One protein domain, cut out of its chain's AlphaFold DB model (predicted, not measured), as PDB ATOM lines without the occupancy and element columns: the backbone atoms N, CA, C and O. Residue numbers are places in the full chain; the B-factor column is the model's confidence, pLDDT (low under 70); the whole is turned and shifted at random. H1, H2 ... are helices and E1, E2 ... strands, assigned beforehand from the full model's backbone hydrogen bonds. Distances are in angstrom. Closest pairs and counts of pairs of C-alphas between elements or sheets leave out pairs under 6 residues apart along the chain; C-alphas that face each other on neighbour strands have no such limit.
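What this domain is: This is residues 160 to 270 of the 356 residues of an uncharacterized protein of Candidatus Micrarchaeota archaeon (UniProt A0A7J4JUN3). Two lobes sit end to end: a larger helical one, in which H3 packs between H2 and H4 while short H1 packs on H4, and a small one, in which H5 packs on the hairpin E1 and E2. The printed part has 111 residues, with H1, H2, H3, H4, E1, E2 and H5 in that order along it. The two-stranded sheet is antiparallel and the class is mostly helix. The whole is compact, with a radius of gyration of the C-alphas of 15.3 A, yet elongated, spanning 45 by 25 by 21 A.

Where its parts are: H1, residues 164 to 167, begins at C-alpha 164 (12.340, 11.265, 54.470). H2 is residues 174 to 181, 10.5 A, and H3 residues 186 to 195, 14.1 A. H4, residues 209 to 224, is 23.1 A long and ends at C-alpha 224 (11.721, 28.528, 43.936). E1, residues 229 to 233, is 13.2 A, and E2, residues 236 to 241, is 15.1 A. H5, residues 259 to 269, is 15.8 A and ends at C-alpha 269 (28.926, 29.840, 21.407).

How they stand to each other: H1 touches residues 209 to 216 of H4, closest at the C-alphas of Glu 164 and Lys 212, 6.5 A. H2 and H3 touch at a steep tilt of 53 degrees, opposite ways; the C-alphas of Val 175 and Leu 189 are closest, 6.1 A. H3 touches residues 215 to 222 of H4 at a steep tilt of 64 degrees, opposite ways, closest at the C-alphas of Ala 192 and Ser 218, 5.1 A. H2 and H4 are apart. In the hairpin of E1 and E2, N 231 and O 239 are within hydrogen-bond range at 2.8 A. Residues 229 to 230 of E1 also pair, antiparallel, with residues 254 to 255. The closest C-alphas of H5 and E2 are those of Pro 237 and Tyr 266, 5.5 A. H5 touches no helix. Each O i to N i+4 pair is within hydrogen-bond range in H2 and H5; H3 has 5 of 6, H4 has 11 of 12, and H1 is too short for one.

The domain as a whole: The farthest C-alphas, of Gly 169 and Gly 235, are 45.4 A apart. The printed part has no cut. The links from H3 to H4 and from E2 to H5 are long, 13 and 17 residues. Mean pLDDT of the printed part is 94.8, and no printed residue is under 70.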
ATOM      1  N   LEU A 160      10.192  17.133  44.060       95.25
ATOM      2  CA  LEU A 160       9.412  17.791  45.118       95.25
ATOM      3  C   LEU A 160       8.501  16.839  45.917       95.25
ATOM      4  O   LEU A 160       7.966  17.247  46.942       95.25
ATOM      5  N   GLU A 161       8.311  15.602  45.454       95.62
ATOM      6  CA  GLU A 161       7.514  14.573  46.136       95.62
ATOM      7  C   GLU A 161       8.372  13.654  47.017       95.62
ATOM      8  O   GLU A 161       7.834  12.751  47.660       95.62
ATOM      9  N   LEU A 162       9.695  13.859  47.045       94.44
ATOM     10  CA  LEU A 162      10.574  13.122  47.944       94.44
ATOM     11  C   LEU A 162      10.277  13.462  49.404       94.44
ATOM     12  O   LEU A 162      10.205  14.631  49.794       94.44
ATOM     13  N   VAL A 163      10.185  12.416  50.218       94.25
ATOM     14  CA  VAL A 163      10.010  12.493  51.671       94.25
ATOM     15  C   VAL A 163      11.105  11.707  52.392       94.25
ATOM     16  O   VAL A 163      11.803  10.898  51.789       94.25
ATOM     17  N   GLU A 164      11.267  11.915  53.699       91.75
ATOM     18  CA  GLU A 164      12.340  11.265  54.470       91.75
ATOM     19  C   GLU A 164      12.294   9.730  54.429       91.75
ATOM     20  O   GLU A 164      13.344   9.090  54.367       91.75
ATOM     21  N   SER A 165      11.097   9.137  54.391       93.19
ATOM     22  CA  SER A 165      10.936   7.680  54.308       93.19
ATOM     23  C   SER A 165      11.426   7.093  52.983       93.19
ATOM     24  O   SER A 165      11.704   5.901  52.905       93.19
ATOM     25  N   ASP A 166      11.571   7.908  51.932       94.06
ATOM     26  CA  ASP A 166      12.111   7.442  50.647       94.06
ATOM     27  C   ASP A 166      13.600   7.098  50.732       94.06
ATOM     28  O   ASP A 166      14.132   6.428  49.851       94.06
ATOM     29  N   PHE A 167      14.281   7.536  51.792       93.31
ATOM     30  CA  PHE A 167      15.684   7.229  52.044       93.31
ATOM     31  C   PHE A 167      15.877   5.952  52.877       93.31
ATOM     32  O   PHE A 167      17.018   5.532  53.096       93.31
ATOM     33  N   ASP A 168      14.799   5.342  53.373       91.50
ATOM     34  CA  ASP A 168      14.877   4.188  54.262       91.50
ATOM     35  C   ASP A 168      15.379   2.945  53.525       91.50
ATOM     36  O   ASP A 168      14.932   2.599  52.433       91.50
ATOM     37  N   GLY A 169      16.372   2.271  54.111       90.31
ATOM     38  CA  GLY A 169      17.015   1.106  53.496       90.31
ATOM     39  C   GLY A 169      17.837   1.417  52.236       90.31
ATOM     40  O   GLY A 169      18.364   0.484  51.621       90.31
ATOM     41  N   GLY A 170      17.980   2.695  51.862       91.81
ATOM     42  CA  GLY A 170      18.821   3.132  50.754       91.81
ATOM     43  C   GLY A 170      20.284   2.741  50.953       91.81
ATOM     44  O   GLY A 170      20.781   2.686  52.078       91.81
ATOM     45  N   LYS A 171      20.984   2.457  49.849       93.56
ATOM     46  CA  LYS A 171      22.411   2.109  49.854       93.56
ATOM     47  C   LYS A 171      23.159   2.769  48.706       93.56
ATOM     48  O   LYS A 171      22.618   2.909  47.607       93.56
ATOM     49  N   GLY A 172      24.434   3.067  48.937       95.06
ATOM     50  CA  GLY A 172      25.362   3.542  47.913       95.06
ATOM     51  C   GLY A 172      25.478   5.064  47.853       95.06
ATOM     52  O   GLY A 172      25.000   5.780  48.729       95.06
ATOM     53  N   LYS A 173      26.163   5.566  46.819       96.25
ATOM     54  CA  LYS A 173      26.438   7.003  46.668       96.25
ATOM     55  C   LYS A 173      25.144   7.804  46.529       96.25
ATOM     56  O   LYS A 173      24.263   7.415  45.757       96.25
ATOM     57  N   ILE A 174      25.074   8.950  47.201       95.44
ATOM     58  CA  ILE A 174      23.870   9.783  47.281       95.44
ATOM     59  C   ILE A 174      23.317  10.187  45.907       95.44
ATOM     60  O   ILE A 174      22.127  10.011  45.647       95.44
ATOM     61  N   VAL A 175      24.168  10.639  44.981       95.38
ATOM     62  CA  VAL A 175      23.728  11.082  43.644       95.38
ATOM     63  C   VAL A 175      23.157   9.919  42.830       95.38
ATOM     64  O   VAL A 175      22.123  10.065  42.175       95.38
ATOM     65  N   SER A 176      23.791   8.743  42.891       95.44
ATOM     66  CA  SER A 176      23.311   7.537  42.206       95.44
ATOM     67  C   SER A 176      21.995   7.042  42.801       95.44
ATOM     68  O   SER A 176      21.086   6.685  42.053       95.44
ATOM     69  N   PHE A 177      21.874   7.067  44.130       95.88
ATOM     70  CA  PHE A 177      20.636   6.737  44.828       95.88
ATOM     71  C   PHE A 177      19.494   7.658  44.378       95.88
ATOM     72  O   PHE A 177      18.481   7.183  43.867       95.88
ATOM     73  N   LEU A 178      19.686   8.977  44.462       95.31
ATOM     74  CA  LEU A 178      18.676   9.968  44.081       95.31
ATOM     75  C   LEU A 178      18.300   9.916  42.593       95.31
ATOM     76  O   LEU A 178      17.140  10.141  42.248       95.31
ATOM     77  N   SER A 179      19.253   9.584  41.718       94.75
ATOM     78  CA  SER A 179      19.005   9.412  40.278       94.75
ATOM     79  C   SER A 179      18.093   8.218  39.978       94.75
ATOM     80  O   SER A 179      17.424   8.198  38.942       94.75
ATOM     81  N   ASN A 180      18.070   7.213  40.860       93.69
ATOM     82  CA  ASN A 180      17.160   6.071  40.769       93.69
ATOM     83  C   ASN A 180      15.799   6.366  41.408       93.69
ATOM     84  O   ASN A 180      14.805   5.815  40.948       93.69
ATOM     85  N   GLN A 181      15.742   7.245  42.412       93.69
ATOM     86  CA  GLN A 181      14.490   7.623  43.077       93.69
ATOM     87  C   GLN A 181      13.713   8.717  42.338       93.69
ATOM     88  O   GLN A 181      12.486   8.747  42.392       93.69
ATOM     89  N   THR A 182      14.405   9.623  41.642       94.56
ATOM     90  CA  THR A 182      13.790  10.814  41.041       94.56
ATOM     91  C   THR A 182      14.139  10.993  39.577       94.56
ATOM     92  O   THR A 182      15.182  10.549  39.097       94.56
ATOM     93  N   SER A 183      13.274  11.716  38.871       92.06
ATOM     94  CA  SER A 183      13.498  12.114  37.480       92.06
ATOM     95  C   SER A 183      14.469  13.300  37.324       92.06
ATOM     96  O   SER A 183      14.659  13.776  36.208       92.06
ATOM     97  N   LEU A 184      15.090  13.809  38.398       95.38
ATOM     98  CA  LEU A 184      16.027  14.932  38.299       95.38
ATOM     99  C   LEU A 184      17.384  14.480  37.752       95.38
ATOM    100  O   LEU A 184      17.941  13.469  38.174       95.38
ATOM    101  N   ALA A 185      17.942  15.258  36.826       94.75
ATOM    102  CA  ALA A 185      19.248  14.962  36.258       94.75
ATOM    103  C   ALA A 185      20.366  15.049  37.321       94.75
ATOM    104  O   ALA A 185      20.329  15.965  38.152       94.75
ATOM    105  N   PRO A 186      21.414  14.199  37.243       95.06
ATOM    106  CA  PRO A 186      22.562  14.239  38.157       95.06
ATOM    107  C   PRO A 186      23.178  15.632  38.311       95.06
ATOM    108  O   PRO A 186      23.533  16.034  39.411       95.06
ATOM    109  N   PHE A 187      23.198  16.413  37.226       94.88
ATOM    110  CA  PHE A 187      23.675  17.793  37.234       94.88
ATOM    111  C   PHE A 187      23.002  18.659  38.316       94.88
ATOM    112  O   PHE A 187      23.690  19.411  39.001       94.88
ATOM    113  N   TYR A 188      21.695  18.507  38.523       97.00
ATOM    114  CA  TYR A 188      20.943  19.241  39.541       97.00
ATOM    115  C   TYR A 188      20.912  18.531  40.901       97.00
ATOM    116  O   TYR A 188      20.827  19.190  41.933       97.00
ATOM    117  N   LEU A 189      21.041  17.204  40.929       96.94
ATOM    118  CA  LEU A 189      21.171  16.452  42.182       96.94
ATOM    119  C   LEU A 189      22.480  16.766  42.913       96.94
ATOM    120  O   LEU A 189      22.483  16.936  44.129       96.94
ATOM    121  N   GLU A 190      23.583  16.881  42.176       96.94
ATOM    122  CA  GLU A 190      24.876  17.306  42.720       96.94
ATOM    123  C   GLU A 190      24.806  18.721  43.308       96.94
ATOM    124  O   GLU A 190      25.405  18.987  44.345       96.94
ATOM    125  N   GLU A 191      24.046  19.616  42.672       96.88
ATOM    126  CA  GLU A 191      23.825  20.976  43.172       96.88
ATOM    127  C   GLU A 191      23.017  20.978  44.470       96.88
ATOM    128  O   GLU A 191      23.406  21.634  45.432       96.88
ATOM    129  N   ALA A 192      21.937  20.194  44.537       96.94
ATOM    130  CA  ALA A 192      21.179  20.014  45.771       96.94
ATOM    131  C   ALA A 192      22.076  19.487  46.908       96.94
ATOM    132  O   ALA A 192      22.069  20.032  48.011       96.94
ATOM    133  N   CYS A 193      22.921  18.488  46.626       96.62
ATOM    134  CA  CYS A 193      23.884  17.978  47.605       96.62
ATOM    135  C   CYS A 193      24.855  19.072  48.075       96.62
ATOM    136  O   CYS A 193      25.049  19.225  49.281       96.62
ATOM    137  N   MET A 194      25.405  19.875  47.157       96.00
ATOM    138  CA  MET A 194      26.287  20.997  47.505       96.00
ATOM    139  C   MET A 194      25.592  22.035  48.390       96.00
ATOM    140  O   MET A 194      26.131  22.389  49.437       96.00
ATOM    141  N   ARG A 195      24.369  22.456  48.047       95.81
ATOM    142  CA  ARG A 195      23.569  23.391  48.864       95.81
ATOM    143  C   ARG A 195      23.252  22.836  50.253       95.81
ATOM    144  O   ARG A 195      23.221  23.580  51.228       95.81
ATOM    145  N   ALA A 196      23.059  21.523  50.358       96.31
ATOM    146  CA  ALA A 196      22.859  20.827  51.626       96.31
ATOM    147  C   ALA A 196      24.168  20.546  52.393       96.31
ATOM    148  O   ALA A 196      24.122  19.945  53.467       96.31
ATOM    149  N   SER A 197      25.330  20.969  51.873       96.00
ATOM    150  CA  SER A 197      26.657  20.669  52.434       96.00
ATOM    151  C   SER A 197      26.932  19.162  52.574       96.00
ATOM    152  O   SER A 197      27.542  18.709  53.542       96.00
ATOM    153  N   ILE A 198      26.469  18.373  51.603       95.81
ATOM    154  CA  ILE A 198      26.669  16.923  51.518       95.81
ATOM    155  C   ILE A 198      27.679  16.633  50.406       95.81
ATOM    156  O   ILE A 198      27.500  17.047  49.260       95.81
ATOM    157  N   GLY A 199      28.738  15.891  50.733       93.56
ATOM    158  CA  GLY A 199      29.736  15.473  49.749       93.56
ATOM    159  C   GLY A 199      29.136  14.558  48.675       93.56
ATOM    160  O   GLY A 199      28.347  13.668  48.977       93.56
ATOM    161  N   LEU A 200      29.548  14.731  47.416       90.75
ATOM    162  CA  LEU A 200      29.011  13.964  46.275       90.75
ATOM    163  C   LEU A 200      29.313  12.455  46.348       90.75
ATOM    164  O   LEU A 200      28.607  11.638  45.756       90.75
ATOM    165  N   GLU A 201      30.360  12.099  47.091       90.62
ATOM    166  CA  GLU A 201      30.812  10.728  47.337       90.62
ATOM    167  C   GLU A 201      30.235  10.127  48.628       90.62
ATOM    168  O   GLU A 201      30.504   8.966  48.944       90.62
ATOM    169  N   GLU A 202      29.433  10.897  49.371       93.94
ATOM    170  CA  GLU A 202      28.805  10.427  50.601       93.94
ATOM    171  C   GLU A 202      27.790   9.320  50.304       93.94
ATOM    172  O   GLU A 202      27.119   9.292  49.262       93.94
ATOM    173  N   LYS A 203      27.681   8.382  51.243       95.62
ATOM    174  CA  LYS A 203      26.758   7.259  51.134       95.62
ATOM    175  C   LYS A 203      25.445   7.571  51.827       95.62
ATOM    176  O   LYS A 203      25.452   8.083  52.942       95.62
ATOM    177  N   ILE A 204      24.323   7.208  51.204       95.00
ATOM    178  CA  ILE A 204      22.994   7.504  51.754       95.00
ATOM    179  C   ILE A 204      22.796   6.923  53.164       95.00
ATOM    180  O   ILE A 204      22.198   7.567  54.023       95.00
ATOM    181  N   GLU A 205      23.360   5.745  53.434       94.62
ATOM    182  CA  GLU A 205      23.303   5.092  54.745       94.62
ATOM    183  C   GLU A 205      24.015   5.867  55.870       94.62
ATOM    184  O   GLU A 205      23.728   5.629  57.042       94.62
ATOM    185  N   ASN A 206      24.904   6.807  55.534       94.88
ATOM    186  CA  ASN A 206      25.633   7.630  56.500       94.88
ATOM    187  C   ASN A 206      24.937   8.968  56.801       94.88
ATOM    188  O   ASN A 206      25.364   9.684  57.708       94.88
ATOM    189  N   LEU A 207      23.895   9.343  56.047       94.69
ATOM    190  CA  LEU A 207      23.224  10.630  56.233       94.69
ATOM    191  C   LEU A 207      22.375  10.619  57.507       94.69
ATOM    192  O   LEU A 207      21.461   9.807  57.672       94.69
ATOM    193  N   SER A 208      22.624  11.599  58.372       94.75
ATOM    194  CA  SER A 208      21.761  11.888  59.518       94.75
ATOM    195  C   SER A 208      20.371  12.381  59.072       94.75
ATOM    196  O   SER A 208      20.244  12.949  57.983       94.75
ATOM    197  N   PRO A 209      19.324  12.255  59.915       94.31
ATOM    198  CA  PRO A 209      17.992  12.789  59.609       94.31
ATOM    199  C   PRO A 209      18.015  14.274  59.219       94.31
ATOM    200  O   PRO A 209      17.436  14.663  58.213       94.31
ATOM    201  N   LYS A 210      18.811  15.083  59.928       95.56
ATOM    202  CA  LYS A 210      18.989  16.510  59.626       95.56
ATOM    203  C   LYS A 210      19.598  16.759  58.238       95.56
ATOM    204  O   LYS A 210      19.233  17.722  57.575       95.56
ATOM    205  N   GLN A 211      20.526  15.911  57.786       95.81
ATOM    206  CA  GLN A 211      21.080  16.008  56.428       95.81
ATOM    207  C   GLN A 211      20.052  15.605  55.367       95.81
ATOM    208  O   GLN A 211      19.999  16.236  54.316       95.81
ATOM    209  N   LYS A 212      19.211  14.597  55.637       95.62
ATOM    210  CA  LYS A 212      18.106  14.220  54.741       95.62
ATOM    211  C   LYS A 212      17.094  15.361  54.604       95.62
ATOM    212  O   LYS A 212      16.741  15.724  53.485       95.62
ATOM    213  N   GLU A 213      16.702  15.979  55.716       96.00
ATOM    214  CA  GLU A 213      15.826  17.157  55.734       96.00
ATOM    215  C   GLU A 213      16.443  18.327  54.946       96.00
ATOM    216  O   GLU A 213      15.793  18.900  54.069       96.00
ATOM    217  N   ALA A 214      17.722  18.637  55.187       96.62
ATOM    218  CA  ALA A 214      18.446  19.682  54.463       96.62
ATOM    219  C   ALA A 214      18.519  19.404  52.952       96.62
ATOM    220  O   ALA A 214      18.340  20.318  52.147       96.62
ATOM    221  N   LEU A 215      18.723  18.146  52.553       96.75
ATOM    222  CA  LEU A 215      18.719  17.731  51.153       96.75
ATOM    223  C   LEU A 215      17.341  17.928  50.510       96.75
ATOM    224  O   LEU A 215      17.257  18.528  49.440       96.75
ATOM    225  N   ILE A 216      16.255  17.497  51.160       96.44
ATOM    226  CA  ILE A 216      14.886  17.739  50.669       96.44
ATOM    227  C   ILE A 216      14.623  19.245  50.537       96.44
ATOM    228  O   ILE A 216      14.094  19.695  49.521       96.44
ATOM    229  N   GLY A 217      15.023  20.037  51.537       96.56
ATOM    230  CA  GLY A 217      14.937  21.496  51.490       96.56
ATOM    231  C   GLY A 217      15.693  22.074  50.294       96.56
ATOM    232  O   GLY A 217      15.127  22.840  49.519       96.56
ATOM    233  N   SER A 218      16.936  21.642  50.076       96.44
ATOM    234  CA  SER A 218      17.760  22.104  48.956       96.44
ATOM    235  C   SER A 218      17.140  21.782  47.591       96.44
ATOM    236  O   SER A 218      17.152  22.640  46.708       96.44
ATOM    237  N   LEU A 219      16.513  20.609  47.431       96.50
ATOM    238  CA  LEU A 219      15.793  20.245  46.211       96.50
ATOM    239  C   LEU A 219      14.641  21.214  45.944       96.50
ATOM    240  O   LEU A 219      14.486  21.644  44.806       96.50
ATOM    241  N   LYS A 220      13.881  21.609  46.974       95.94
ATOM    242  CA  LYS A 220      12.807  22.608  46.842       95.94
ATOM    243  C   LYS A 220      13.341  23.957  46.369       95.94
ATOM    244  O   LYS A 220      12.783  24.539  45.444       95.94
ATOM    245  N   THR A 221      14.486  24.396  46.898       96.12
ATOM    246  CA  THR A 221      15.084  25.681  46.491       96.12
ATOM    247  C   THR A 221      15.459  25.750  45.006       96.12
ATOM    248  O   THR A 221      15.535  26.851  44.458       96.12
ATOM    249  N   LEU A 222      15.670  24.608  44.334       96.44
ATOM    250  CA  LEU A 222      15.910  24.553  42.885       96.44
ATOM    251  C   LEU A 222      14.673  24.930  42.055       96.44
ATOM    252  O   LEU A 222      14.818  25.205  40.871       96.44
ATOM    253  N   PHE A 223      13.476  24.916  42.645       96.12
ATOM    254  CA  PHE A 223      12.219  25.250  41.970       96.12
ATOM    255  C   PHE A 223      11.709  26.654  42.321       96.12
ATOM    256  O   PHE A 223      10.876  27.203  41.603       96.12
ATOM    257  N   GLU A 224      12.214  27.252  43.399       93.44
ATOM    258  CA  GLU A 224      11.721  28.528  43.936       93.44
ATOM    259  C   GLU A 224      12.519  29.740  43.438       93.44
ATOM    260  O   GLU A 224      11.947  30.809  43.243       93.44
ATOM    261  N   ASN A 225      13.825  29.578  43.199       88.19
ATOM    262  CA  ASN A 225      14.742  30.685  42.912       88.19
ATOM    263  C   ASN A 225      15.418  30.516  41.539       88.19
ATOM    264  O   ASN A 225      16.598  30.148  41.480       88.19
ATOM    265  N   PRO A 226      14.697  30.751  40.424       94.88
ATOM    266  CA  PRO A 226      15.306  30.734  39.103       94.88
ATOM    267  C   PRO A 226      16.358  31.839  38.985       94.88
ATOM    268  O   PRO A 226      16.144  32.982  39.379       94.88
ATOM    269  N   SER A 227      17.501  31.487  38.408       96.69
ATOM    270  CA  SER A 227      18.566  32.423  38.049       96.69
ATOM    271  C   SER A 227      19.252  31.895  36.790       96.69
ATOM    272  O   SER A 227      20.282  31.215  36.890       96.69
ATOM    273  N   PRO A 228      18.668  32.150  35.603       97.75
ATOM    274  CA  PRO A 228      19.222  31.716  34.328       97.75
ATOM    275  C   PRO A 228      20.669  32.165  34.164       97.75
ATOM    276  O   PRO A 228      20.966  33.361  34.193       97.75
ATOM    277  N   THR A 229      21.583  31.211  34.016       97.81
ATOM    278  CA  THR A 229      23.020  31.495  34.025       97.81
ATOM    279  C   THR A 229      23.752  30.651  32.989       97.81
ATOM    280  O   THR A 229      23.573  29.432  32.940       97.81
ATOM    281  N   ALA A 230      24.616  31.287  32.196       97.31
ATOM    282  CA  ALA A 230      25.637  30.616  31.396       97.31
ATOM    283  C   ALA A 230      26.990  30.719  32.116       97.31
ATOM    284  O   ALA A 230      27.425  31.806  32.498       97.31
ATOM    285  N   TYR A 231      27.653  29.584  32.310       96.38
ATOM    286  CA  TYR A 231      28.954  29.491  32.967       96.38
ATOM    287  C   TYR A 231      30.037  29.431  31.907       96.38
ATOM    288  O   TYR A 231      30.003  28.561  31.029       96.38
ATOM    289  N   MET A 232      30.994  30.345  32.007       94.69
ATOM    290  CA  MET A 232      32.058  30.510  31.028       94.69
ATOM    291  C   MET A 232      33.395  30.055  31.612       94.69
ATOM    292  O   MET A 232      33.590  30.062  32.827       94.69
ATOM    293  N   LYS A 233      34.307  29.658  30.731       93.12
ATOM    294  CA  LYS A 233      35.717  29.448  31.036       93.12
ATOM    295  C   LYS A 233      36.539  29.840  29.821       93.12
ATOM    296  O   LYS A 233      36.253  29.356  28.722       93.12
ATOM    297  N   ASP A 234      37.532  30.700  30.014       91.19
ATOM    298  CA  ASP A 234      38.384  31.203  28.932       91.19
ATOM    299  C   ASP A 234      37.542  31.832  27.797       91.19
ATOM    300  O   ASP A 234      37.781  31.611  26.606       91.19
ATOM    301  N   GLY A 235      36.480  32.563  28.167       87.12
ATOM    302  CA  GLY A 235      35.553  33.199  27.226       87.12
ATOM    303  C   GLY A 235      34.596  32.259  26.476       87.12
ATOM    304  O   GLY A 235      33.798  32.744  25.674       87.12
ATOM    305  N   LYS A 236      34.619  30.942  26.731       91.25
ATOM    306  CA  LYS A 236      33.720  29.955  26.100       91.25
ATOM    307  C   LYS A 236      32.689  29.405  27.088       91.25
ATOM    308  O   LYS A 236      33.044  29.139  28.236       91.25
ATOM    309  N   PRO A 237      31.432  29.174  26.673       93.62
ATOM    310  CA  PRO A 237      30.431  28.605  27.564       93.62
ATOM    311  C   PRO A 237      30.705  27.114  27.806       93.62
ATOM    312  O   PRO A 237      30.752  26.302  26.880       93.62
ATOM    313  N   ILE A 238      30.872  26.740  29.073       93.75
ATOM    314  CA  ILE A 238      31.115  25.352  29.497       93.75
ATOM    315  C   ILE A 238      29.859  24.678  30.036       93.75
ATOM    316  O   ILE A 238      29.709  23.464  29.878       93.75
ATOM    317  N   ALA A 239      28.946  25.458  30.613       95.19
ATOM    318  CA  ALA A 239      27.681  24.970  31.131       95.19
ATOM    319  C   ALA A 239      26.602  26.052  31.091       95.19
ATOM    320  O   ALA A 239      26.885  27.241  30.953       95.19
ATOM    321  N   PHE A 240      25.361  25.629  31.267       96.38
ATOM    322  CA  PHE A 240      24.228  26.508  31.523       96.38
ATOM    323  C   PHE A 240      23.367  25.930  32.642       96.38
ATOM    324  O   PHE A 240      23.458  24.737  32.953       96.38
ATOM    325  N   SER A 241      22.502  26.756  33.219       97.12
ATOM    326  CA  SER A 241      21.514  26.317  34.198       97.12
ATOM    327  C   SER A 241      20.351  27.299  34.307       97.12
ATOM    328  O   SER A 241      20.523  28.507  34.127       97.12
ATOM    329  N   SER A 242      19.176  26.781  34.663       97.06
ATOM    330  CA  SER A 242      18.001  27.587  35.021       97.06
ATOM    331  C   SER A 242      18.076  28.196  36.424       97.06
ATOM    332  O   SER A 242      17.321  29.112  36.743       97.06
ATOM    333  N   VAL A 243      18.983  27.693  37.260       96.50
ATOM    334  CA  VAL A 243      19.253  28.178  38.619       96.50
ATOM    335  C   VAL A 243      20.738  28.471  38.796       96.50
ATOM    336  O   VAL A 243      21.584  27.906  38.098       96.50
ATOM    337  N   GLU A 244      21.085  29.332  39.747       95.12
ATOM    338  CA  GLU A 244      22.493  29.527  40.091       95.12
ATOM    339  C   GLU A 244      23.074  28.228  40.676       95.12
ATOM    340  O   GLU A 244      22.407  27.529  41.434       95.12
ATOM    341  N   MET A 245      24.297  27.881  40.283       95.56
ATOM    342  CA  MET A 245      24.963  26.629  40.616       95.56
ATOM    343  C   MET A 245      26.152  26.945  41.515       95.56
ATOM    344  O   MET A 245      27.150  27.501  41.049       95.56
ATOM    345  N   ASP A 246      26.068  26.577  42.787       93.19
ATOM    346  CA  ASP A 246      27.154  26.773  43.746       93.19
ATOM    347  C   ASP A 246      28.334  25.840  43.485       93.19
ATOM    348  O   ASP A 246      29.473  26.167  43.819       93.19
ATOM    349  N   LYS A 247      28.090  24.698  42.834       92.56
ATOM    350  CA  LYS A 247      29.152  23.753  42.468       92.56
ATOM    351  C   LYS A 247      30.037  24.208  41.297       92.56
ATOM    352  O   LYS A 247      31.030  23.542  41.005       92.56
ATOM    353  N   LEU A 248      29.647  25.257  40.566       93.50
ATOM    354  CA  LEU A 248      30.366  25.744  39.385       93.50
ATOM    355  C   LEU A 248      31.149  27.018  39.705       93.50
ATOM    356  O   LEU A 248      30.770  27.793  40.578       93.50
ATOM    357  N   ASP A 249      32.236  27.251  38.968       90.81
ATOM    358  CA  ASP A 249      32.974  28.511  39.058       90.81
ATOM    359  C   ASP A 249      32.104  29.666  38.546       90.81
ATOM    360  O   ASP A 249      31.588  29.636  37.426       90.81
ATOM    361  N   LYS A 250      31.939  30.683  39.392       94.12
ATOM    362  CA  LYS A 250      31.093  31.850  39.141       94.12
ATOM    363  C   LYS A 250      31.876  33.067  38.635       94.12
ATOM    364  O   LYS A 250      31.258  34.093  38.364       94.12
ATOM    365  N   THR A 251      33.198  32.967  38.477       92.88
ATOM    366  CA  THR A 251      34.082  34.091  38.114       92.88
ATOM    367  C   THR A 251      33.720  34.711  36.765       92.88
ATOM    368  O   THR A 251      33.622  35.930  36.656       92.88
ATOM    369  N   GLU A 252      33.459  33.883  35.752       94.06
ATOM    370  CA  GLU A 252      33.046  34.333  34.414       94.06
ATOM    371  C   GLU A 252      31.549  34.069  34.134       94.06
ATOM    372  O   GLU A 252      31.112  34.083  32.982       94.06
ATOM    373  N   ALA A 253      30.736  33.792  35.161       96.19
ATOM    374  CA  ALA A 253      29.325  33.455  34.970       96.19
ATOM    375  C   ALA A 253      28.498  34.665  34.499       96.19
ATOM    376  O   ALA A 253      28.519  35.740  35.104       96.19
ATOM    377  N   LYS A 254      27.703  34.465  33.444       97.19
ATOM    378  CA  LYS A 254      26.775  35.457  32.890       97.19
ATOM    379  C   LYS A 254      25.347  35.119  33.302       97.19
ATOM    380  O   LYS A 254      24.855  34.038  32.982       97.19
ATOM    381  N   ARG A 255      24.680  36.044  33.995       97.38
ATOM    382  CA  ARG A 255      23.269  35.922  34.398       97.38
ATOM    383  C   ARG A 255      22.370  36.617  33.380       97.38
ATOM    384  O   ARG A 255      22.735  37.674  32.870       97.38
ATOM    385  N   PHE A 256      21.205  36.036  33.125       97.88
ATOM    386  CA  PHE A 256      20.250  36.498  32.119       97.88
ATOM    387  C   PHE A 256      18.871  36.734  32.725       97.88
ATOM    388  O   PHE A 256      18.560  36.230  33.804       97.88
ATOM    389  N   GLN A 257      18.038  37.510  32.026       96.56
ATOM    390  CA  GLN A 257      16.670  37.771  32.475       96.56
ATOM    391  C   GLN A 257      15.738  36.606  32.150       96.56
ATOM    392  O   GLN A 257      14.788  36.354  32.889       96.56
ATOM    393  N   THR A 258      16.008  35.902  31.051       97.75
ATOM    394  CA  THR A 258      15.200  34.767  30.605       97.75
ATOM    395  C   THR A 258      16.035  33.496  30.511       97.75
ATOM    396  O   THR A 258      17.248  33.533  30.285       97.75
ATOM    397  N   HIS A 259      15.386  32.346  30.688       97.75
ATOM    398  CA  HIS A 259      16.025  31.050  30.503       97.75
ATOM    399  C   HIS A 259      16.460  30.890  29.049       97.75
ATOM    400  O   HIS A 259      17.588  30.477  28.781       97.75
ATOM    401  N   SER A 260      15.603  31.303  28.110       98.06
ATOM    402  CA  SER A 260      15.909  31.238  26.683       98.06
ATOM    403  C   SER A 260      17.186  31.995  26.294       98.06
ATOM    404  O   SER A 260      17.961  31.467  25.502       98.06
ATOM    405  N   GLU A 261      17.454  33.172  26.871       97.50
ATOM    406  CA  GLU A 261      18.703  33.919  26.638       97.50
ATOM    407  C   GLU A 261      19.943  33.161  27.128       97.50
ATOM    408  O   GLU A 261      20.924  33.050  26.393       97.50
ATOM    409  N   ALA A 262      19.896  32.600  28.341       97.00
ATOM    410  CA  ALA A 262      21.016  31.839  28.893       97.00
ATOM    411  C   ALA A 262      21.342  30.607  28.037       97.00
ATOM    412  O   ALA A 262      22.512  30.314  27.771       97.00
ATOM    413  N   PHE A 263      20.316  29.889  27.568       95.88
ATOM    414  CA  PHE A 263      20.527  28.748  26.679       95.88
ATOM    415  C   PHE A 263      20.949  29.168  25.275       95.88
ATOM    416  O   PHE A 263      21.732  28.443  24.670       95.88
ATOM    417  N   ALA A 264      20.475  30.306  24.760       95.50
ATOM    418  CA  ALA A 264      20.915  30.838  23.474       95.50
ATOM    419  C   ALA A 264      22.409  31.190  23.506       95.50
ATOM    420  O   ALA A 264      23.143  30.766  22.616       95.50
ATOM    421  N   GLU A 265      22.882  31.863  24.564       95.75
ATOM    422  CA  GLU A 265      24.309  32.163  24.754       95.75
ATOM    423  C   GLU A 265      25.150  30.881  24.726       95.75
ATOM    424  O   GLU A 265      26.183  30.824  24.056       95.75
ATOM    425  N   TYR A 266      24.695  29.831  25.418       95.38
ATOM    426  CA  TYR A 266      25.373  28.542  25.389       95.38
ATOM    427  C   TYR A 266      25.309  27.887  24.007       95.38
ATOM    428  O   TYR A 266      26.332  27.473  23.478       95.38
ATOM    429  N   TYR A 267      24.124  27.779  23.414       93.00
ATOM    430  CA  TYR A 267      23.895  27.061  22.161       93.00
ATOM    431  C   TYR A 267      24.644  27.694  20.980       93.00
ATOM    432  O   TYR A 267      25.149  26.977  20.121       93.00
ATOM    433  N   GLU A 268      24.743  29.024  20.937       91.50
ATOM    434  CA  GLU A 268      25.410  29.747  19.850       91.50
ATOM    435  C   GLU A 268      26.940  29.719  19.953       91.50
ATOM    436  O   GLU A 268      27.617  29.747  18.925       91.50
ATOM    437  N   ASN A 269      27.489  29.672  21.172       90.00
ATOM    438  CA  ASN A 269      28.926  29.840  21.407       90.00
ATOM    439  C   ASN A 269      29.622  28.572  21.924       90.00
ATOM    440  O   ASN A 269      30.852  28.539  22.012       90.00
ATOM    441  N   ALA A 270      28.875  27.531  22.295       84.88
ATOM    442  CA  ALA A 270      29.461  26.265  22.704       84.88
ATOM    443  C   ALA A 270      30.046  25.547  21.492       84.88
ATOM    444  O   ALA A 270      29.398  25.366  20.461       84.88
TER     445      ALA A 270